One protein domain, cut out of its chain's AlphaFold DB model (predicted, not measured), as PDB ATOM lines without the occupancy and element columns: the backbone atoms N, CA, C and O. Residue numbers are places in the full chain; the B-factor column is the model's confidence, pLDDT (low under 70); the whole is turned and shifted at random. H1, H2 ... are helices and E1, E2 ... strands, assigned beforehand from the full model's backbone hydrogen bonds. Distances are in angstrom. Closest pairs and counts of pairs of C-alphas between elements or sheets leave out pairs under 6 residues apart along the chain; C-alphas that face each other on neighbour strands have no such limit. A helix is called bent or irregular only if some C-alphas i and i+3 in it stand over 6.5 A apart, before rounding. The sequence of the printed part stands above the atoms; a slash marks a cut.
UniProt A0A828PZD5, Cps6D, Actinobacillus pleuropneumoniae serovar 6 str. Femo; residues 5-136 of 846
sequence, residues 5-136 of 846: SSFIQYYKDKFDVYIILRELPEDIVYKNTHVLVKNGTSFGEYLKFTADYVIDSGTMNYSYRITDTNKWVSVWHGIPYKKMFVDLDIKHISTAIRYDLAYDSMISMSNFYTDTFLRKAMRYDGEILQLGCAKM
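This is residues 5 to 136 of the 846 residues of the protein "Cps6D" of Actinobacillus pleuropneumoniae serovar 6 str. Femo (UniProt A0A828PZD5). Two lobes sit end to end: a larger one, in which H5 packs over E6 and E7 on one face of the parallel sheet E4 to E7 while H4 grazes that sheet and H3 touches both helices, and a smaller one, in which H2 lies over E1 and E3 of the little sheet of E1, E2 and E3. H1 is beside the smaller lobe, and the loop of residues 57 to 70 joins E4 to E5. The 132 printed residues have five named helices and seven named strands, in the order H1 E1 E2 E3 H2 E4 E5 H3 H4 E6 H5 E7; the class is mixed. The sheet orders are E4 E5 E6 E7, all parallel, and E1 E3 E2, mixed. The whole is compact, with a radius of gyration of the C-alphas of 15.5 A and spans of 41 by 29 by 28 A.

In the larger sheet E4 (residues 53 to 56) pairs with E5 (71 to 74), N 54 and O 71 being 2.9 A apart; E5 with E6 (105 to 108), N 107 and O 74 at 2.8 A; and E6 with E7 (127 to 130), N 108 and O 129 at 2.8 A. H5 (111 to 121) is on this sheet at a height of 10.0 A, giving two layers, a helix on one face of a sheet. E6, H5 and E7 form a strand-helix-strand unit, two parallel strands with a helix between, as do E5, H3 (85 to 88), H4 (90 to 102) and E6; both crossovers are right-handed. H4 only grazes the sheet, with residues 99 to 102. H3 touches H5, closest at the C-alphas of Val 86 and Ala 121, 5.1 A, and touches residues 92 to 96 of H4. E4 is near E1 (18 to 21). E1 is parallel to E3 (35 to 38), N 19 and O 35 at 2.8 A; E3 and E2 (28 to 30) are a hairpin, N 29 and O 36 at 2.8 A. H2 (42 to 50) is on this sheet, its C-alpha 44 being 5.8 A from that of Val 37. O i to N i+4 pairs within hydrogen-bond range are 4 of 5 in H2, 7 of 9 in H4, 5 of 7 in H5 and 1 of 3 in H1 (5 to 11), where 3 of 4 O i to N i+3 pairs are within range; H3 is too short for an i+4 pair.

H1 begins at C-alpha 5, (141.204, 138.645, 95.482). H4 is 19.7 A long and irregular, C-alphas 91 and 94 being 7.2 A apart; H5 is 13.9 A and H2 12.3 A long. E7 ends at C-alpha 130, (147.842, 151.737, 82.595).

The C-alphas of Asn 32 and Ile 90 are farthest apart, 45.0 A. The printed part has no cut. The link from E4 to E5 is long, with 14 residues. The pLDDT is under 70 at residues 59 to 69.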
ATOM      1  N   SER A   5     141.089 140.084  95.215       85.69
ATOM      2  CA  SER A   5     141.204 138.645  95.482       85.69
ATOM      3  C   SER A   5     142.182 137.933  94.550       85.69
ATOM      4  O   SER A   5     142.845 136.988  94.973       85.69
ATOM      5  N   SER A   6     142.320 138.397  93.307       87.69
ATOM      6  CA  SER A   6     143.249 137.810  92.340       87.69
ATOM      7  C   SER A   6     144.714 137.959  92.763       87.69
ATOM      8  O   SER A   6     145.513 137.069  92.483       87.69
ATOM      9  N   PHE A   7     145.077 139.021  93.496       93.00
ATOM     10  CA  PHE A   7     146.449 139.237  93.971       93.00
ATOM     11  C   PHE A   7     146.891 138.220  95.025       93.00
ATOM     12  O   PHE A   7     148.084 137.937  95.126       93.00
ATOM     13  N   ILE A   8     145.951 137.637  95.779       91.12
ATOM     14  CA  ILE A   8     146.254 136.661  96.836       91.12
ATOM     15  C   ILE A   8     147.064 135.499  96.257       91.12
ATOM     16  O   ILE A   8     148.085 135.119  96.817       91.12
ATOM     17  N   GLN A   9     146.653 134.979  95.098       84.19
ATOM     18  CA  GLN A   9     147.305 133.827  94.475       84.19
ATOM     19  C   GLN A   9     148.751 134.107  94.052       84.19
ATOM     20  O   GLN A   9     149.574 133.199  94.069       84.19
ATOM     21  N   TYR A  10     149.080 135.357  93.722       89.38
ATOM     22  CA  TYR A  10     150.436 135.749  93.326       89.38
ATOM     23  C   TYR A  10     151.373 135.973  94.513       89.38
ATOM     24  O   TYR A  10     152.590 135.833  94.369       89.38
ATOM     25  N   TYR A  11     150.819 136.342  95.669       92.38
ATOM     26  CA  TYR A  11     151.602 136.764  96.828       92.38
ATOM     27  C   TYR A  11     151.597 135.774  97.995       92.38
ATOM     28  O   TYR A  11     152.513 135.849  98.808       92.38
ATOM     29  N   LYS A  12     150.659 134.818  98.050       87.31
ATOM     30  CA  LYS A  12     150.502 133.856  99.161       87.31
ATOM     31  C   LYS A  12     151.777 133.090  99.541       87.31
ATOM     32  O   LYS A  12     151.961 132.770 100.706       87.31
ATOM     33  N   ASP A  13     152.651 132.813  98.571       85.69
ATOM     34  CA  ASP A  13     153.872 132.020  98.785       85.69
ATOM     35  C   ASP A  13     155.108 132.885  99.086       85.69
ATOM     36  O   ASP A  13     156.173 132.359  99.404       85.69
ATOM     37  N   LYS A  14     154.992 134.211  98.943       88.94
ATOM     38  CA  LYS A  14     156.104 135.168  99.074       88.94
ATOM     39  C   LYS A  14     155.910 136.176 100.204       88.94
ATOM     40  O   LYS A  14     156.886 136.776 100.638       88.94
ATOM     41  N   PHE A  15     154.672 136.394 100.640       90.81
ATOM     42  CA  PHE A  15     154.303 137.423 101.603       90.81
ATOM     43  C   PHE A  15     153.263 136.897 102.589       90.81
ATOM     44  O   PHE A  15     152.396 136.104 102.224       90.81
ATOM     45  N   ASP A  16     153.277 137.444 103.803       90.12
ATOM     46  CA  ASP A  16     152.131 137.360 104.701       90.12
ATOM     47  C   ASP A  16     151.012 138.267 104.168       90.12
ATOM     48  O   ASP A  16     151.109 139.498 104.185       90.12
ATOM     49  N   VAL A  17     149.949 137.660 103.635       93.94
ATOM     50  CA  VAL A  17     148.850 138.395 102.993       93.94
ATOM     51  C   VAL A  17     147.743 138.682 104.004       93.94
ATOM     52  O   VAL A  17     147.071 137.768 104.480       93.94
ATOM     53  N   TYR A  18     147.489 139.965 104.265       94.19
ATOM     54  CA  TYR A  18     146.380 140.428 105.102       94.19
ATOM     55  C   TYR A  18     145.354 141.210 104.285       94.19
ATOM     56  O   TYR A  18     145.711 142.047 103.456       94.19
ATOM     57  N   ILE A  19     144.069 140.981 104.551       93.25
ATOM     58  CA  ILE A  19     142.966 141.704 103.914       93.25
ATOM     59  C   ILE A  19     142.117 142.368 104.983       93.25
ATOM     60  O   ILE A  19     141.476 141.700 105.790       93.25
ATOM     61  N   ILE A  20     142.071 143.696 104.951       91.12
ATOM     62  CA  ILE A  20     141.296 144.477 105.909       91.12
ATOM     63  C   ILE A  20     139.880 144.693 105.362       91.12
ATOM     64  O   ILE A  20     139.700 145.272 104.292       91.12
ATOM     65  N   LEU A  21     138.865 144.251 106.108       88.75
ATOM     66  CA  LEU A  21     137.449 144.363 105.743       88.75
ATOM     67  C   LEU A  21     136.656 145.096 106.822       88.75
ATOM     68  O   LEU A  21     136.958 145.006 108.006       88.75
ATOM     69  N   ARG A  22     135.620 145.837 106.417       85.62
ATOM     70  CA  ARG A  22     134.801 146.630 107.347       85.62
ATOM     71  C   ARG A  22     134.047 145.762 108.354       85.62
ATOM     72  O   ARG A  22     134.029 146.085 109.534       85.62
ATOM     73  N   GLU A  23     133.432 144.692 107.869       84.31
ATOM     74  CA  GLU A  23     132.635 143.773 108.671       84.31
ATOM     75  C   GLU A  23     133.193 142.363 108.520       84.31
ATOM     76  O   GLU A  23     133.471 141.916 107.407       84.31
ATOM     77  N   LEU A  24     133.340 141.687 109.653       85.31
ATOM     78  CA  LEU A  24     133.703 140.283 109.768       85.31
ATOM     79  C   LEU A  24     133.002 139.700 111.005       85.31
ATOM     80  O   LEU A  24     132.751 140.453 111.959       85.31
ATOM     81  N   PRO A  25     132.702 138.386 111.000       79.81
ATOM     82  CA  PRO A  25     132.110 137.705 112.153       79.81
ATOM     83  C   PRO A  25     133.042 137.716 113.374       79.81
ATOM     84  O   PRO A  25     132.573 137.786 114.504       79.81
ATOM     85  N   GLU A  26     134.353 137.714 113.139       86.00
ATOM     86  CA  GLU A  26     135.405 137.789 114.151       86.00
ATOM     87  C   GLU A  26     136.427 138.864 113.763       86.00
ATOM     88  O   GLU A  26     136.520 139.253 112.598       86.00
ATOM     89  N   ASP A  27     137.233 139.320 114.724       88.88
ATOM     90  CA  ASP A  27     138.266 140.330 114.472       88.88
ATOM     91  C   ASP A  27     139.359 139.835 113.511       88.88
ATOM     92  O   ASP A  27     139.900 140.626 112.734       88.88
ATOM     93  N   ILE A  28     139.670 138.532 113.538       89.69
ATOM     94  CA  ILE A  28     140.679 137.894 112.685       89.69
ATOM     95  C   ILE A  28     140.161 136.541 112.181       89.69
ATOM     96  O   ILE A  28     139.819 135.645 112.957       89.69
ATOM     97  N   VAL A  29     140.162 136.348 110.861       83.31
ATOM     98  CA  VAL A  29     139.801 135.083 110.211       83.31
ATOM     99  C   VAL A  29     140.970 134.585 109.368       83.31
ATOM    100  O   VAL A  29     141.258 135.121 108.303       83.31
ATOM    101  N   TYR A  30     141.636 133.538 109.848       81.75
ATOM    102  CA  TYR A  30     142.716 132.869 109.127       81.75
ATOM    103  C   TYR A  30     142.161 132.036 107.966       81.75
ATOM    104  O   TYR A  30     141.184 131.305 108.140       81.75
ATOM    105  N   LYS A  31     142.793 132.150 106.797       80.38
ATOM    106  CA  LYS A  31     142.576 131.326 105.602       80.38
ATOM    107  C   LYS A  31     143.896 130.648 105.221       80.38
ATOM    108  O   LYS A  31     144.959 131.077 105.659       80.38
ATOM    109  N   ASN A  32     143.848 129.618 104.372       72.38
ATOM    110  CA  ASN A  32     145.061 128.905 103.933       72.38
ATOM    111  C   ASN A  32     146.094 129.835 103.268       72.38
ATOM    112  O   ASN A  32     147.293 129.626 103.408       72.38
ATOM    113  N   THR A  33     145.623 130.839 102.522       80.62
ATOM    114  CA  THR A  33     146.461 131.688 101.658       80.62
ATOM    115  C   THR A  33     146.616 133.125 102.152       80.62
ATOM    116  O   THR A  33     147.408 133.873 101.590       80.62
ATOM    117  N   HIS A  34     145.822 133.540 103.141       90.56
ATOM    118  CA  HIS A  34     145.772 134.917 103.636       90.56
ATOM    119  C   HIS A  34     145.044 134.998 104.987       90.56
ATOM    120  O   HIS A  34     144.459 134.027 105.460       90.56
ATOM    121  N   VAL A  35     145.025 136.177 105.602       91.38
ATOM    122  CA  VAL A  35     144.284 136.451 106.839       91.38
ATOM    123  C   VAL A  35     143.330 137.620 106.612       91.38
ATOM    124  O   VAL A  35     143.742 138.696 106.183       91.38
ATOM    125  N   LEU A  36     142.046 137.430 106.905       92.38
ATOM    126  CA  LEU A  36     141.071 138.517 106.929       92.38
ATOM    127  C   LEU A  36     141.113 139.196 108.297       92.38
ATOM    128  O   LEU A  36     141.109 138.525 109.329       92.38
ATOM    129  N   VAL A  37     141.119 140.523 108.309       92.94
ATOM    130  CA  VAL A  37     141.208 141.329 109.528       92.94
ATOM    131  C   VAL A  37     140.105 142.373 109.532       92.94
ATOM    132  O   VAL A  37     139.868 143.061 108.536       92.94
ATOM    133  N   LYS A  38     139.417 142.510 110.663       90.25
ATOM    134  CA  LYS A  38     138.341 143.482 110.813       90.25
ATOM    135  C   LYS A  38     138.924 144.877 110.996       90.25
ATOM    136  O   LYS A  38     139.789 145.117 111.841       90.25
ATOM    137  N   ASN A  39     138.434 145.813 110.200       87.44
ATOM    138  CA  ASN A  39     138.811 147.215 110.255       87.44
ATOM    139  C   ASN A  39     138.418 147.840 111.607       87.44
ATOM    140  O   ASN A  39     137.353 147.540 112.141       87.44
ATOM    141  N   GLY A  40     139.247 148.741 112.139       83.12
ATOM    142  CA  GLY A  40     139.004 149.409 113.423       83.12
ATOM    143  C   GLY A  40     139.414 148.604 114.661       83.12
ATOM    144  O   GLY A  40     139.314 149.118 115.772       83.12
ATOM    145  N   THR A  41     139.890 147.366 114.495       87.75
ATOM    146  CA  THR A  41     140.494 146.574 115.580       87.75
ATOM    147  C   THR A  41     141.943 147.000 115.828       87.75
ATOM    148  O   THR A  41     142.588 147.543 114.933       87.75
ATOM    149  N   SER A  42     142.494 146.724 117.018       85.88
ATOM    150  CA  SER A  42     143.902 147.042 117.345       85.88
ATOM    151  C   SER A  42     144.878 146.445 116.319       85.88
ATOM    152  O   SER A  42     145.751 147.151 115.811       85.88
ATOM    153  N   PHE A  43     144.664 145.182 115.929       87.19
ATOM    154  CA  PHE A  43     145.473 144.506 114.913       87.19
ATOM    155  C   PHE A  43     145.249 145.073 113.503       87.19
ATOM    156  O   PHE A  43     146.204 145.300 112.762       87.19
ATOM    157  N   GLY A  44     143.998 145.373 113.142       87.50
ATOM    158  CA  GLY A  44     143.675 146.025 111.876       87.50
ATOM    159  C   GLY A  44     144.343 147.390 111.735       87.50
ATOM    160  O   GLY A  44     144.881 147.685 110.677       87.50
ATOM    161  N   GLU A  45     144.359 148.211 112.788       81.75
ATOM    162  CA  GLU A  45     145.074 149.493 112.785       81.75
ATOM    163  C   GLU A  45     146.595 149.304 112.755       81.75
ATOM    164  O   GLU A  45     147.270 150.018 112.020       81.75
ATOM    165  N   TYR A  46     147.136 148.324 113.490       85.81
ATOM    166  CA  TYR A  46     148.559 147.973 113.443       85.81
ATOM    167  C   TYR A  46     149.036 147.713 112.010       85.81
ATOM    168  O   TYR A  46     149.979 148.365 111.562       85.81
ATOM    169  N   LEU A  47     148.341 146.844 111.269       86.62
ATOM    170  CA  LEU A  47     148.707 146.488 109.894       86.62
ATOM    171  C   LEU A  47     148.743 147.697 108.952       86.62
ATOM    172  O   LEU A  47     149.563 147.739 108.040       86.62
ATOM    173  N   LYS A  48     147.907 148.714 109.172       79.69
ATOM    174  CA  LYS A  48     147.928 149.933 108.342       79.69
ATOM    175  C   LYS A  48     149.207 150.742 108.529       79.69
ATOM    176  O   LYS A  48     149.656 151.381 107.581       79.69
ATOM    177  N   PHE A  49     149.789 150.713 109.728       75.19
ATOM    178  CA  PHE A  49     151.068 151.365 110.013       75.19
ATOM    179  C   PHE A  49     152.254 150.519 109.552       75.19
ATOM    180  O   PHE A  49     153.273 151.064 109.129       75.19
ATOM    181  N   THR A  50     152.126 149.194 109.628       79.75
ATOM    182  CA  THR A  50     153.260 148.274 109.525       79.75
ATOM    183  C   THR A  50     153.246 147.370 108.292       79.75
ATOM    184  O   THR A  50     154.136 146.532 108.153       79.75
ATOM    185  N   ALA A  51     152.319 147.522 107.352       86.44
ATOM    186  CA  ALA A  51     152.413 146.821 106.074       86.44
ATOM    187  C   ALA A  51     153.550 147.396 105.215       86.44
ATOM    188  O   ALA A  51     153.618 148.600 105.006       86.44
ATOM    189  N   ASP A  52     154.422 146.549 104.671       86.81
ATOM    190  CA  ASP A  52     155.429 146.959 103.679       86.81
ATOM    191  C   ASP A  52     154.794 147.512 102.399       86.81
ATOM    192  O   ASP A  52     155.226 148.519 101.830       86.81
ATOM    193  N   TYR A  53     153.725 146.840 101.977       90.56
ATOM    194  CA  TYR A  53     153.028 147.081 100.730       90.56
ATOM    195  C   TYR A  53     151.523 147.092 100.972       90.56
ATOM    196  O   TYR A  53     150.996 146.234 101.683       90.56
ATOM    197  N   VAL A  54     150.823 148.038 100.351       91.00
ATOM    198  CA  VAL A  54     149.364 148.152 100.429       91.00
ATOM    199  C   VAL A  54     148.794 148.193  99.019       91.00
ATOM    200  O   VAL A  54     149.139 149.068  98.229       91.00
ATOM    201  N   ILE A  55     147.899 147.252  98.714       92.69
ATOM    202  CA  ILE A  55     147.033 147.314  97.534       92.69
ATOM    203  C   ILE A  55     145.644 147.697  98.025       92.69
ATOM    204  O   ILE A  55     144.994 146.922  98.727       92.69
ATOM    205  N   ASP A  56     145.189 148.889  97.659       90.69
ATOM    206  CA  ASP A  56     143.867 149.378  98.034       90.69
ATOM    207  C   ASP A  56     142.982 149.525  96.803       90.69
ATOM    208  O   ASP A  56     143.396 149.965  95.734       90.69
ATOM    209  N   SER A  57     141.716 149.190  96.975       88.44
ATOM    210  CA  SER A  57     140.703 149.351  95.939       88.44
ATOM    211  C   SER A  57     139.945 150.673  96.072       88.44
ATOM    212  O   SER A  57     139.029 150.926  95.311       88.44
ATOM    213  N   GLY A  58     140.373 151.573  96.962       76.25
ATOM    214  CA  GLY A  58     139.773 152.897  97.133       76.25
ATOM    215  C   GLY A  58     138.908 153.046  98.372       76.25
ATOM    216  O   GLY A  58     138.116 153.985  98.486       76.25
ATOM    217  N   THR A  59     139.032 152.090  99.287       69.00
ATOM    218  CA  THR A  59     138.160 151.947 100.456       69.00
ATOM    219  C   THR A  59     138.830 152.401 101.742       69.00
ATOM    220  O   THR A  59     138.142 152.668 102.732       69.00
ATOM    221  N   MET A  60     140.162 152.512 101.748       66.12
ATOM    222  CA  MET A  60     140.889 152.970 102.919       66.12
ATOM    223  C   MET A  60     140.787 154.488 103.069       66.12
ATOM    224  O   MET A  60     140.960 155.260 102.129       66.12
ATOM    225  N   ASN A  61     140.477 154.922 104.292       61.06
ATOM    226  CA  ASN A  61     140.415 156.337 104.622       61.06
ATOM    227  C   ASN A  61     141.833 156.935 104.569       61.06
ATOM    228  O   ASN A  61     142.777 156.383 105.120       61.06
ATOM    229  N   TYR A  62     141.989 158.085 103.931       58.12
ATOM    230  CA  TYR A  62     143.280 158.749 103.703       58.12
ATOM    231  C   TYR A  62     144.050 159.103 104.992       58.12
ATOM    232  O   TYR A  62     145.247 159.350 104.936       58.12
ATOM    233  N   SER A  63     143.395 159.126 106.159       59.31
ATOM    234  CA  SER A  63     144.020 159.444 107.454       59.31
ATOM    235  C   SER A  63     145.037 158.397 107.940       59.31
ATOM    236  O   SER A  63     145.600 158.571 109.017       59.31
ATOM    237  N   TYR A  64     145.223 157.294 107.206       62.47
ATOM    238  CA  TYR A  64     146.044 156.160 107.635       62.47
ATOM    239  C   TYR A  64     147.487 156.188 107.124       62.47
ATOM    240  O   TYR A  64     148.348 155.587 107.767       62.47
ATOM    241  N   ARG A  65     147.786 156.883 106.016       69.81
ATOM    242  CA  ARG A  65     149.174 157.017 105.557       69.81
ATOM    243  C   ARG A  65     149.875 158.077 106.400       69.81
ATOM    244  O   ARG A  65     149.678 159.270 106.201       69.81
ATOM    245  N   ILE A  66     150.654 157.617 107.375       63.06
ATOM    246  CA  ILE A  66     151.467 158.475 108.252       63.06
ATOM    247  C   ILE A  66     152.933 158.509 107.784       63.06
ATOM    248  O   ILE A  66     153.687 159.372 108.223       63.06
ATOM    249  N   THR A  67     153.340 157.605 106.883       64.62
ATOM    250  CA  THR A  67     154.729 157.504 106.418       64.62
ATOM    251  C   THR A  67     154.862 157.289 104.913       64.62
ATOM    252  O   THR A  67     153.987 156.719 104.254       64.62
ATOM    253  N   ASP A  68     156.024 157.693 104.400       68.62
ATOM    254  CA  ASP A  68     156.452 157.483 103.012       68.62
ATOM    255  C   ASP A  68     157.220 156.159 102.831       68.62
ATOM    256  O   ASP A  68     157.678 155.837 101.740       68.62
ATOM    257  N   THR A  69     157.387 155.377 103.905       68.69
ATOM    258  CA  THR A  69     158.171 154.131 103.898       68.69
ATOM    259  C   THR A  69     157.452 152.966 103.229       68.69
ATOM    260  O   THR A  69     158.100 152.077 102.682       68.69
ATOM    261  N   ASN A  70     156.120 152.942 103.306       79.12
ATOM    262  CA  ASN A  70     155.298 151.855 102.786       79.12
ATOM    263  C   ASN A  70     154.878 152.215 101.359       79.12
ATOM    264  O   ASN A  70     154.517 153.369 101.111       79.12
ATOM    265  N   LYS A  71     154.854 151.239 100.446       87.69
ATOM    266  CA  LYS A  71     154.411 151.476  99.063       87.69
ATOM    267  C   LYS A  71     152.921 151.169  98.909       87.69
ATOM    268  O   LYS A  71     152.492 150.025  99.071       87.69
ATOM    269  N   TRP A  72     152.145 152.192  98.575       90.19
ATOM    270  CA  TRP A  72     150.695 152.166  98.415       90.19
ATOM    271  C   TRP A  72     150.312 152.241  96.939       90.19
ATOM    272  O   TRP A  72     150.635 153.201  96.237       90.19
ATOM    273  N   VAL A  73     149.577 151.234  96.471       93.19
ATOM    274  CA  VAL A  73     149.078 151.150  95.097       93.19
ATOM    275  C   VAL A  73     147.559 151.091  95.105       93.19
ATOM    276  O   VAL A  73     146.968 150.210  95.732       93.19
ATOM    277  N   SER A  74     146.917 152.012  94.386       93.06
ATOM    278  CA  SER A  74     145.465 151.980  94.207       93.06
ATOM    279  C   SER A  74     145.088 151.223  92.937       93.06
ATOM    280  O   SER A  74     145.557 151.569  91.856       93.06
ATOM    281  N   VAL A  75     144.206 150.229  93.041       93.31
ATOM    282  CA  VAL A  75     143.599 149.536  91.883       93.31
ATOM    283  C   VAL A  75     142.199 150.055  91.539       93.31
ATOM    284  O   VAL A  75     141.692 149.789  90.450       93.31
ATOM    285  N   TRP A  76     141.597 150.830  92.447       89.06
ATOM    286  CA  TRP A  76     140.216 151.321  92.383       89.06
ATOM    287  C   TRP A  76     139.180 150.225  92.025       89.06
ATOM    288  O   TRP A  76     139.449 149.035  92.183       89.06
ATOM    289  N   HIS A  77     137.975 150.614  91.586       85.12
ATOM    290  CA  HIS A  77     136.828 149.698  91.425       85.12
ATOM    291  C   HIS A  77     136.171 149.670  90.029       85.12
ATOM    292  O   HIS A  77     135.136 149.019  89.836       85.12
ATOM    293  N   GLY A  78     136.730 150.372  89.038       84.69
ATOM    294  CA  GLY A  78     136.199 150.385  87.669       84.69
ATOM    295  C   GLY A  78     135.983 151.774  87.082       84.69
ATOM    296  O   GLY A  78     136.171 152.798  87.741       84.69
ATOM    297  N   ILE A  79     135.553 151.791  85.821       90.88
ATOM    298  CA  ILE A  79     135.396 153.014  85.033       90.88
ATOM    299  C   ILE A  79     134.120 153.756  85.438       90.88
ATOM    300  O   ILE A  79     133.028 153.176  85.431       90.88
ATOM    301  N   PRO A  80     134.209 155.053  85.780       90.62
ATOM    302  CA  PRO A  80     133.043 155.805  86.184       90.62
ATOM    303  C   PRO A  80     132.230 156.202  84.953       90.62
ATOM    304  O   PRO A  80     132.725 156.826  84.018       90.62
ATOM    305  N   TYR A  81     130.937 155.902  84.990       90.81
ATOM    306  CA  TYR A  81     129.976 156.477  84.048       90.81
ATOM    307  C   TYR A  81     129.527 157.885  84.481       90.81
ATOM    308  O   TYR A  81     129.335 158.792  83.670       90.81
ATOM    309  N   LYS A  82     129.370 158.073  85.794       89.38
ATOM    310  CA  LYS A  82     128.814 159.280  86.417       89.38
ATOM    311  C   LYS A  82     129.935 160.218  86.831       89.38
ATOM    312  O   LYS A  82     130.977 159.750  87.281       89.38
ATOM    313  N   LYS A  83     129.679 161.526  86.784       90.06
ATOM    314  CA  LYS A  83     130.588 162.531  87.344       90.06
ATOM    315  C   LYS A  83     130.801 162.283  88.835       90.06
ATOM    316  O   LYS A  83     129.848 162.049  89.584       90.06
ATOM    317  N   MET A  84     132.061 162.323  89.253       86.19
ATOM    318  CA  MET A  84     132.514 162.022  90.612       86.19
ATOM    319  C   MET A  84     133.518 163.074  91.083       86.19
ATOM    320  O   MET A  84     134.093 163.794  90.271       86.19
ATOM    321  N   PHE A  85     133.731 163.144  92.399       88.25
ATOM    322  CA  PHE A  85     134.705 164.044  93.023       88.25
ATOM    323  C   PHE A  85     134.564 165.492  92.538       88.25
ATOM    324  O   PHE A  85     133.465 166.044  92.584       88.25
ATOM    325  N   VAL A  86     135.661 166.110  92.097       91.44
ATOM    326  CA  VAL A  86     135.721 167.534  91.753       91.44
ATOM    327  C   VAL A  86     134.854 167.859  90.534       91.44
ATOM    328  O   VAL A  86     134.322 168.963  90.440       91.44
ATOM    329  N   ASP A  87     134.645 166.886  89.644       90.81
ATOM    330  CA  ASP A  87     133.786 167.033  88.464       90.81
ATOM    331  C   ASP A  87     132.291 166.923  88.809       90.81
ATOM    332  O   ASP A  87     131.443 167.388  88.044       90.81
ATOM    333  N   LEU A  88     131.954 166.311  89.951       88.12
ATOM    334  CA  LEU A  88     130.604 166.357  90.514       88.12
ATOM    335  C   LEU A  88     130.375 167.666  91.275       88.12
ATOM    336  O   LEU A  88     129.353 168.316  91.077       88.12
ATOM    337  N   ASP A  89     131.302 168.015  92.172       88.50
ATOM    338  CA  ASP A  89     131.228 169.200  93.025       88.50
ATOM    339  C   ASP A  89     132.632 169.580  93.533       88.50
ATOM    340  O   ASP A  89     133.345 168.758  94.121       88.50
ATOM    341  N   ILE A  90     133.011 170.849  93.361       89.56
ATOM    342  CA  ILE A  90     134.320 171.397  93.755       89.56
ATOM    343  C   ILE A  90     134.639 171.163  95.242       89.56
ATOM    344  O   ILE A  90     135.811 171.074  95.610       89.56
ATOM    345  N   LYS A  91     133.628 170.994  96.107       91.75
ATOM    346  CA  LYS A  91     133.827 170.714  97.544       91.75
ATOM    347  C   LYS A  91     134.649 169.448  97.819       91.75
ATOM    348  O   LYS A  91     135.206 169.307  98.904       91.75
ATOM    349  N   HIS A  92     134.737 168.535  96.850       87.81
ATOM    350  CA  HIS A  92     135.510 167.297  96.954       87.81
ATOM    351  C   HIS A  92     137.012 167.472  96.666       87.81
ATOM    352  O   HIS A  92     137.752 166.492  96.723       87.81
ATOM    353  N   ILE A  93     137.492 168.694  96.399       88.31
ATOM    354  CA  ILE A  93     138.913 168.963  96.119       88.31
ATOM    355  C   ILE A  93     139.849 168.530  97.254       88.31
ATOM    356  O   ILE A  93     140.930 168.013  97.001       88.31
ATOM    357  N   SER A  94     139.423 168.666  98.511       85.25
ATOM    358  CA  SER A  94     140.214 168.217  99.662       85.25
ATOM    359  C   SER A  94     140.387 166.697  99.682       85.25
ATOM    360  O   SER A  94     141.443 166.206 100.066       85.25
ATOM    361  N   THR A  95     139.373 165.947  99.245       83.56
ATOM    362  CA  THR A  95     139.442 164.491  99.097       83.56
ATOM    363  C   THR A  95     140.385 164.093  97.963       83.56
ATOM    364  O   THR A  95     141.188 163.188  98.147       83.56
ATOM    365  N   ALA A  96     140.327 164.797  96.831       83.12
ATOM    366  CA  ALA A  96     141.215 164.589  95.687       83.12
ATOM    367  C   ALA A  96     142.702 164.751  96.068       83.12
ATOM    368  O   ALA A  96     143.477 163.812  95.918       83.12
ATOM    369  N   ILE A  97     143.062 165.877  96.702       83.31
ATOM    370  CA  ILE A  97     144.429 166.138  97.198       83.31
ATOM    371  C   ILE A  97     144.902 165.037  98.159       83.31
ATOM    372  O   ILE A  97     146.063 164.650  98.165       83.31
ATOM    373  N   ARG A  98     144.005 164.511  98.996       81.44
ATOM    374  CA  ARG A  98     144.365 163.465  99.961       81.44
ATOM    375  C   ARG A  98     144.685 162.131  99.300       81.44
ATOM    376  O   ARG A  98     145.582 161.450  99.775       81.44
ATOM    377  N   TYR A  99     143.976 161.757  98.238       84.50
ATOM    378  CA  TYR A  99     144.320 160.553  97.482       84.50
ATOM    379  C   TYR A  99     145.654 160.698  96.749       84.50
ATOM    380  O   TYR A  99     146.404 159.730  96.686       84.50
ATOM    381  N   ASP A 100     145.970 161.902  96.269       84.50
ATOM    382  CA  ASP A 100     147.279 162.212  95.690       84.50
ATOM    383  C   ASP A 100     148.428 162.007  96.685       84.50
ATOM    384  O   ASP A 100     149.403 161.335  96.370       84.50
ATOM    385  N   LEU A 101     148.255 162.447  97.935       82.88
ATOM    386  CA  LEU A 101     149.230 162.191  99.004       82.88
ATOM    387  C   LEU A 101     149.269 160.714  99.450       82.88
ATOM    388  O   LEU A 101     150.289 160.226  99.938       82.88
ATOM    389  N   ALA A 102     148.154 159.991  99.327       84.25
ATOM    390  CA  ALA A 102     148.021 158.644  99.875       84.25
ATOM    391  C   ALA A 102     148.646 157.544  99.005       84.25
ATOM    392  O   ALA A 102     149.083 156.542  99.560       84.25
ATOM    393  N   TYR A 103     148.679 157.685  97.679       89.38
ATOM    394  CA  TYR A 103     149.104 156.595  96.793       89.38
ATOM    395  C   TYR A 103     150.356 156.941  95.995       89.38
ATOM    396  O   TYR A 103     150.395 157.941  95.280       89.38
ATOM    397  N   ASP A 104     151.341 156.045  96.029       91.12
ATOM    398  CA  ASP A 104     152.548 156.153  95.203       91.12
ATOM    399  C   ASP A 104     152.246 155.925  93.725       91.12
ATOM    400  O   ASP A 104     152.881 156.521  92.859       91.12
ATOM    401  N   SER A 105     151.267 155.062  93.439       94.31
ATOM    402  CA  SER A 105     150.782 154.841  92.080       94.31
ATOM    403  C   SER A 105     149.306 154.448  92.041       94.31
ATOM    404  O   SER A 105     148.768 153.853  92.981       94.31
ATOM    405  N   MET A 106     148.651 154.748  90.921       94.75
ATOM    406  CA  MET A 106     147.290 154.301  90.620       94.75
ATOM    407  C   MET A 106     147.254 153.479  89.333       94.75
ATOM    408  O   MET A 106     147.836 153.859  88.315       94.75
ATOM    409  N   ILE A 107     146.532 152.363  89.360       96.38
ATOM    410  CA  ILE A 107     146.314 151.523  88.186       96.38
ATOM    411  C   ILE A 107     145.201 152.116  87.325       96.38
ATOM    412  O   ILE A 107     144.162 152.561  87.816       96.38
ATOM    413  N   SER A 108     145.427 152.105  86.016       96.06
ATOM    414  CA  SER A 108     144.485 152.582  85.017       96.06
ATOM    415  C   SER A 108     144.105 151.498  84.011       96.06
ATOM    416  O   SER A 108     144.910 150.643  83.638       96.06
ATOM    417  N   MET A 109     142.857 151.571  83.555       94.00
ATOM    418  CA  MET A 109     142.231 150.595  82.661       94.00
ATOM    419  C   MET A 109     142.249 151.059  81.196       94.00
ATOM    420  O   MET A 109     142.274 150.238  80.286       94.00
ATOM    421  N   SER A 110     142.258 152.377  80.958       95.81
ATOM    422  CA  SER A 110     142.166 152.983  79.622       95.81
ATOM    423  C   SER A 110     142.600 154.449  79.604       95.81
ATOM    424  O   SER A 110     142.788 155.083  80.651       95.81
ATOM    425  N   ASN A 111     142.745 155.014  78.402       97.06
ATOM    426  CA  ASN A 111     143.013 156.444  78.227       97.06
ATOM    427  C   ASN A 111     141.856 157.276  78.779       97.06
ATOM    428  O   ASN A 111     142.082 158.195  79.562       97.06
ATOM    429  N   PHE A 112     140.614 156.871  78.488       96.31
ATOM    430  CA  PHE A 112     139.425 157.511  79.037       96.31
ATOM    431  C   PHE A 112     139.472 157.595  80.571       96.31
ATOM    432  O   PHE A 112     139.278 158.673  81.138       96.31
ATOM    433  N   TYR A 113     139.764 156.476  81.245       96.12
ATOM    434  CA  TYR A 113     139.844 156.425  82.708       96.12
ATOM    435  C   TYR A 113     140.965 157.318  83.256       96.12
ATOM    436  O   TYR A 113     140.759 158.078  84.204       96.12
ATOM    437  N   THR A 114     142.133 157.281  82.614       96.75
ATOM    438  CA  THR A 114     143.295 158.105  82.977       96.75
ATOM    439  C   THR A 114     142.965 159.592  82.904       96.75
ATOM    440  O   THR A 114     143.102 160.316  83.891       96.75
ATOM    441  N   ASP A 115     142.486 160.041  81.747       96.25
ATOM    442  CA  ASP A 115     142.361 161.461  81.434       96.25
ATOM    443  C   ASP A 115     141.122 162.089  82.067       96.25
ATOM    444  O   ASP A 115     141.131 163.265  82.436       96.25
ATOM    445  N   THR A 116     140.039 161.320  82.189       94.19
ATOM    446  CA  THR A 116     138.748 161.822  82.675       94.19
ATOM    447  C   THR A 116     138.592 161.635  84.176       94.19
ATOM    448  O   THR A 116     138.082 162.522  84.856       94.19
ATOM    449  N   PHE A 117     139.040 160.506  84.724       93.25
ATOM    450  CA  PHE A 117     138.830 160.214  86.137       93.25
ATOM    451  C   PHE A 117     140.066 160.501  86.983       93.25
ATOM    452  O   PHE A 117     139.990 161.353  87.865       93.25
ATOM    453  N   LEU A 118     141.199 159.855  86.706       94.38
ATOM    454  CA  LEU A 118     142.381 159.967  87.568       94.38
ATOM    455  C   LEU A 118     142.994 161.376  87.521       94.38
ATOM    456  O   LEU A 118     143.101 162.044  88.549       94.38
ATOM    457  N   ARG A 119     143.323 161.880  86.324       94.31
ATOM    458  CA  ARG A 119     143.934 163.211  86.149       94.31
ATOM    459  C   ARG A 119     142.950 164.349  86.405       94.31
ATOM    460  O   ARG A 119     143.298 165.355  87.017       94.31
ATOM    461  N   LYS A 120     141.703 164.212  85.942       92.69
ATOM    462  CA  LYS A 120     140.678 165.247  86.130       92.69
ATOM    463  C   LYS A 120     139.941 165.061  87.451       92.69
ATOM    464  O   LYS A 120     140.303 165.732  88.414       92.69
ATOM    465  N   ALA A 121     138.934 164.201  87.526       91.25
ATOM    466  CA  ALA A 121     138.046 164.144  88.688       91.25
ATOM    467  C   ALA A 121     138.770 163.945  90.038       91.25
ATOM    468  O   ALA A 121     138.408 164.603  91.015       91.25
ATOM    469  N   MET A 122     139.790 163.080  90.089       89.81
ATOM    470  CA  MET A 122     140.584 162.793  91.293       89.81
ATOM    471  C   MET A 122     141.782 163.728  91.494       89.81
ATOM    472  O   MET A 122     142.348 163.697  92.580       89.81
ATOM    473  N   ARG A 123     142.147 164.556  90.500       91.06
ATOM    474  CA  ARG A 123     143.338 165.435  90.522       91.06
ATOM    475  C   ARG A 123     144.607 164.703  90.983       91.06
ATOM    476  O   ARG A 123     145.374 165.242  91.769       91.06
ATOM    477  N   TYR A 124     144.776 163.460  90.537       92.19
ATOM    478  CA  TYR A 124     145.953 162.669  90.857       92.19
ATOM    479  C   TYR A 124     147.104 163.067  89.932       92.19
ATOM    480  O   TYR A 124     147.027 162.866  88.714       92.19
ATOM    481  N   ASP A 125     148.165 163.620  90.506       91.75
ATOM    482  CA  ASP A 125     149.351 164.094  89.797       91.75
ATOM    483  C   ASP A 125     150.502 163.071  89.841       91.75
ATOM    484  O   ASP A 125     151.390 163.124  88.987       91.75
ATOM    485  N   GLY A 126     150.422 162.060  90.714       92.00
ATOM    486  CA  GLY A 126     151.388 160.958  90.816       92.00
ATOM    487  C   GLY A 126     151.467 159.980  89.623       92.00
ATOM    488  O   GLY A 126     151.020 160.248  88.495       92.00
ATOM    489  N   GLU A 127     152.092 158.820  89.863       95.69
ATOM    490  CA  GLU A 127     152.368 157.804  88.838       95.69
ATOM    491  C   GLU A 127     151.104 157.015  88.466       95.69
ATOM    492  O   GLU A 127     150.493 156.341  89.294       95.69
ATOM    493  N   ILE A 128     150.726 157.038  87.185       97.19
ATOM    494  CA  ILE A 128     149.610 156.234  86.675       97.19
ATOM    495  C   ILE A 128     150.152 155.092  85.826       97.19
ATOM    496  O   ILE A 128     150.854 155.313  84.839       97.19
ATOM    497  N   LEU A 129     149.766 153.871  86.182       97.25
ATOM    498  CA  LEU A 129     150.163 152.646  85.502       97.25
ATOM    499  C   LEU A 129     148.967 152.065  84.745       97.25
ATOM    500  O   LEU A 129     148.086 151.441  85.331       97.25
ATOM    501  N   GLN A 130     148.921 152.267  83.429       96.69
ATOM    502  CA  GLN A 130     147.842 151.737  82.595       96.69
ATOM    503  C   GLN A 130     148.080 150.251  82.281       96.69
ATOM    504  O   GLN A 130     148.849 149.921  81.382       96.69
ATOM    505  N   LEU A 131     147.470 149.360  83.068       96.19
ATOM    506  CA  LEU A 131     147.747 147.913  83.067       96.19
ATOM    507  C   LEU A 131     146.487 147.032  82.993       96.19
ATOM    508  O   LEU A 131     146.613 145.805  82.963       96.19
ATOM    509  N   GLY A 132     145.299 147.642  82.939       94.00
ATOM    510  CA  GLY A 132     144.009 146.948  82.972       94.00
ATOM    511  C   GLY A 132     143.421 146.855  84.383       94.00
ATOM    512  O   GLY A 132     143.835 147.567  85.298       94.00
ATOM    513  N   CYS A 133     142.430 145.988  84.560       92.62
ATOM    514  CA  CYS A 133     141.615 145.858  85.759       92.62
ATOM    515  C   CYS A 133     141.677 144.433  86.315       92.62
ATOM    516  O   CYS A 133     141.130 143.499  85.736       92.62
ATOM    517  N   ALA A 134     142.277 144.264  87.496       91.12
ATOM    518  CA  ALA A 134     142.406 142.958  88.151       91.12
ATOM    519  C   ALA A 134     141.054 142.240  88.351       91.12
ATOM    520  O   ALA A 134     140.951 141.032  88.144       91.12
ATOM    521  N   LYS A 135     139.989 142.992  88.670       89.88
ATOM    522  CA  LYS A 135     138.618 142.466  88.805       89.88
ATOM    523  C   LYS A 135     138.134 141.770  87.526       89.88
ATOM    524  O   LYS A 135     137.386 140.794  87.606       89.88
ATOM    525  N   MET A 136     138.532 142.283  86.360       89.12
ATOM    526  CA  MET A 136     138.053 141.801  85.065       89.12
ATOM    527  C   MET A 136     138.654 140.452  84.689       89.12
ATOM    528  O   MET A 136     137.997 139.710  83.966       89.12
TER     529      MET A 136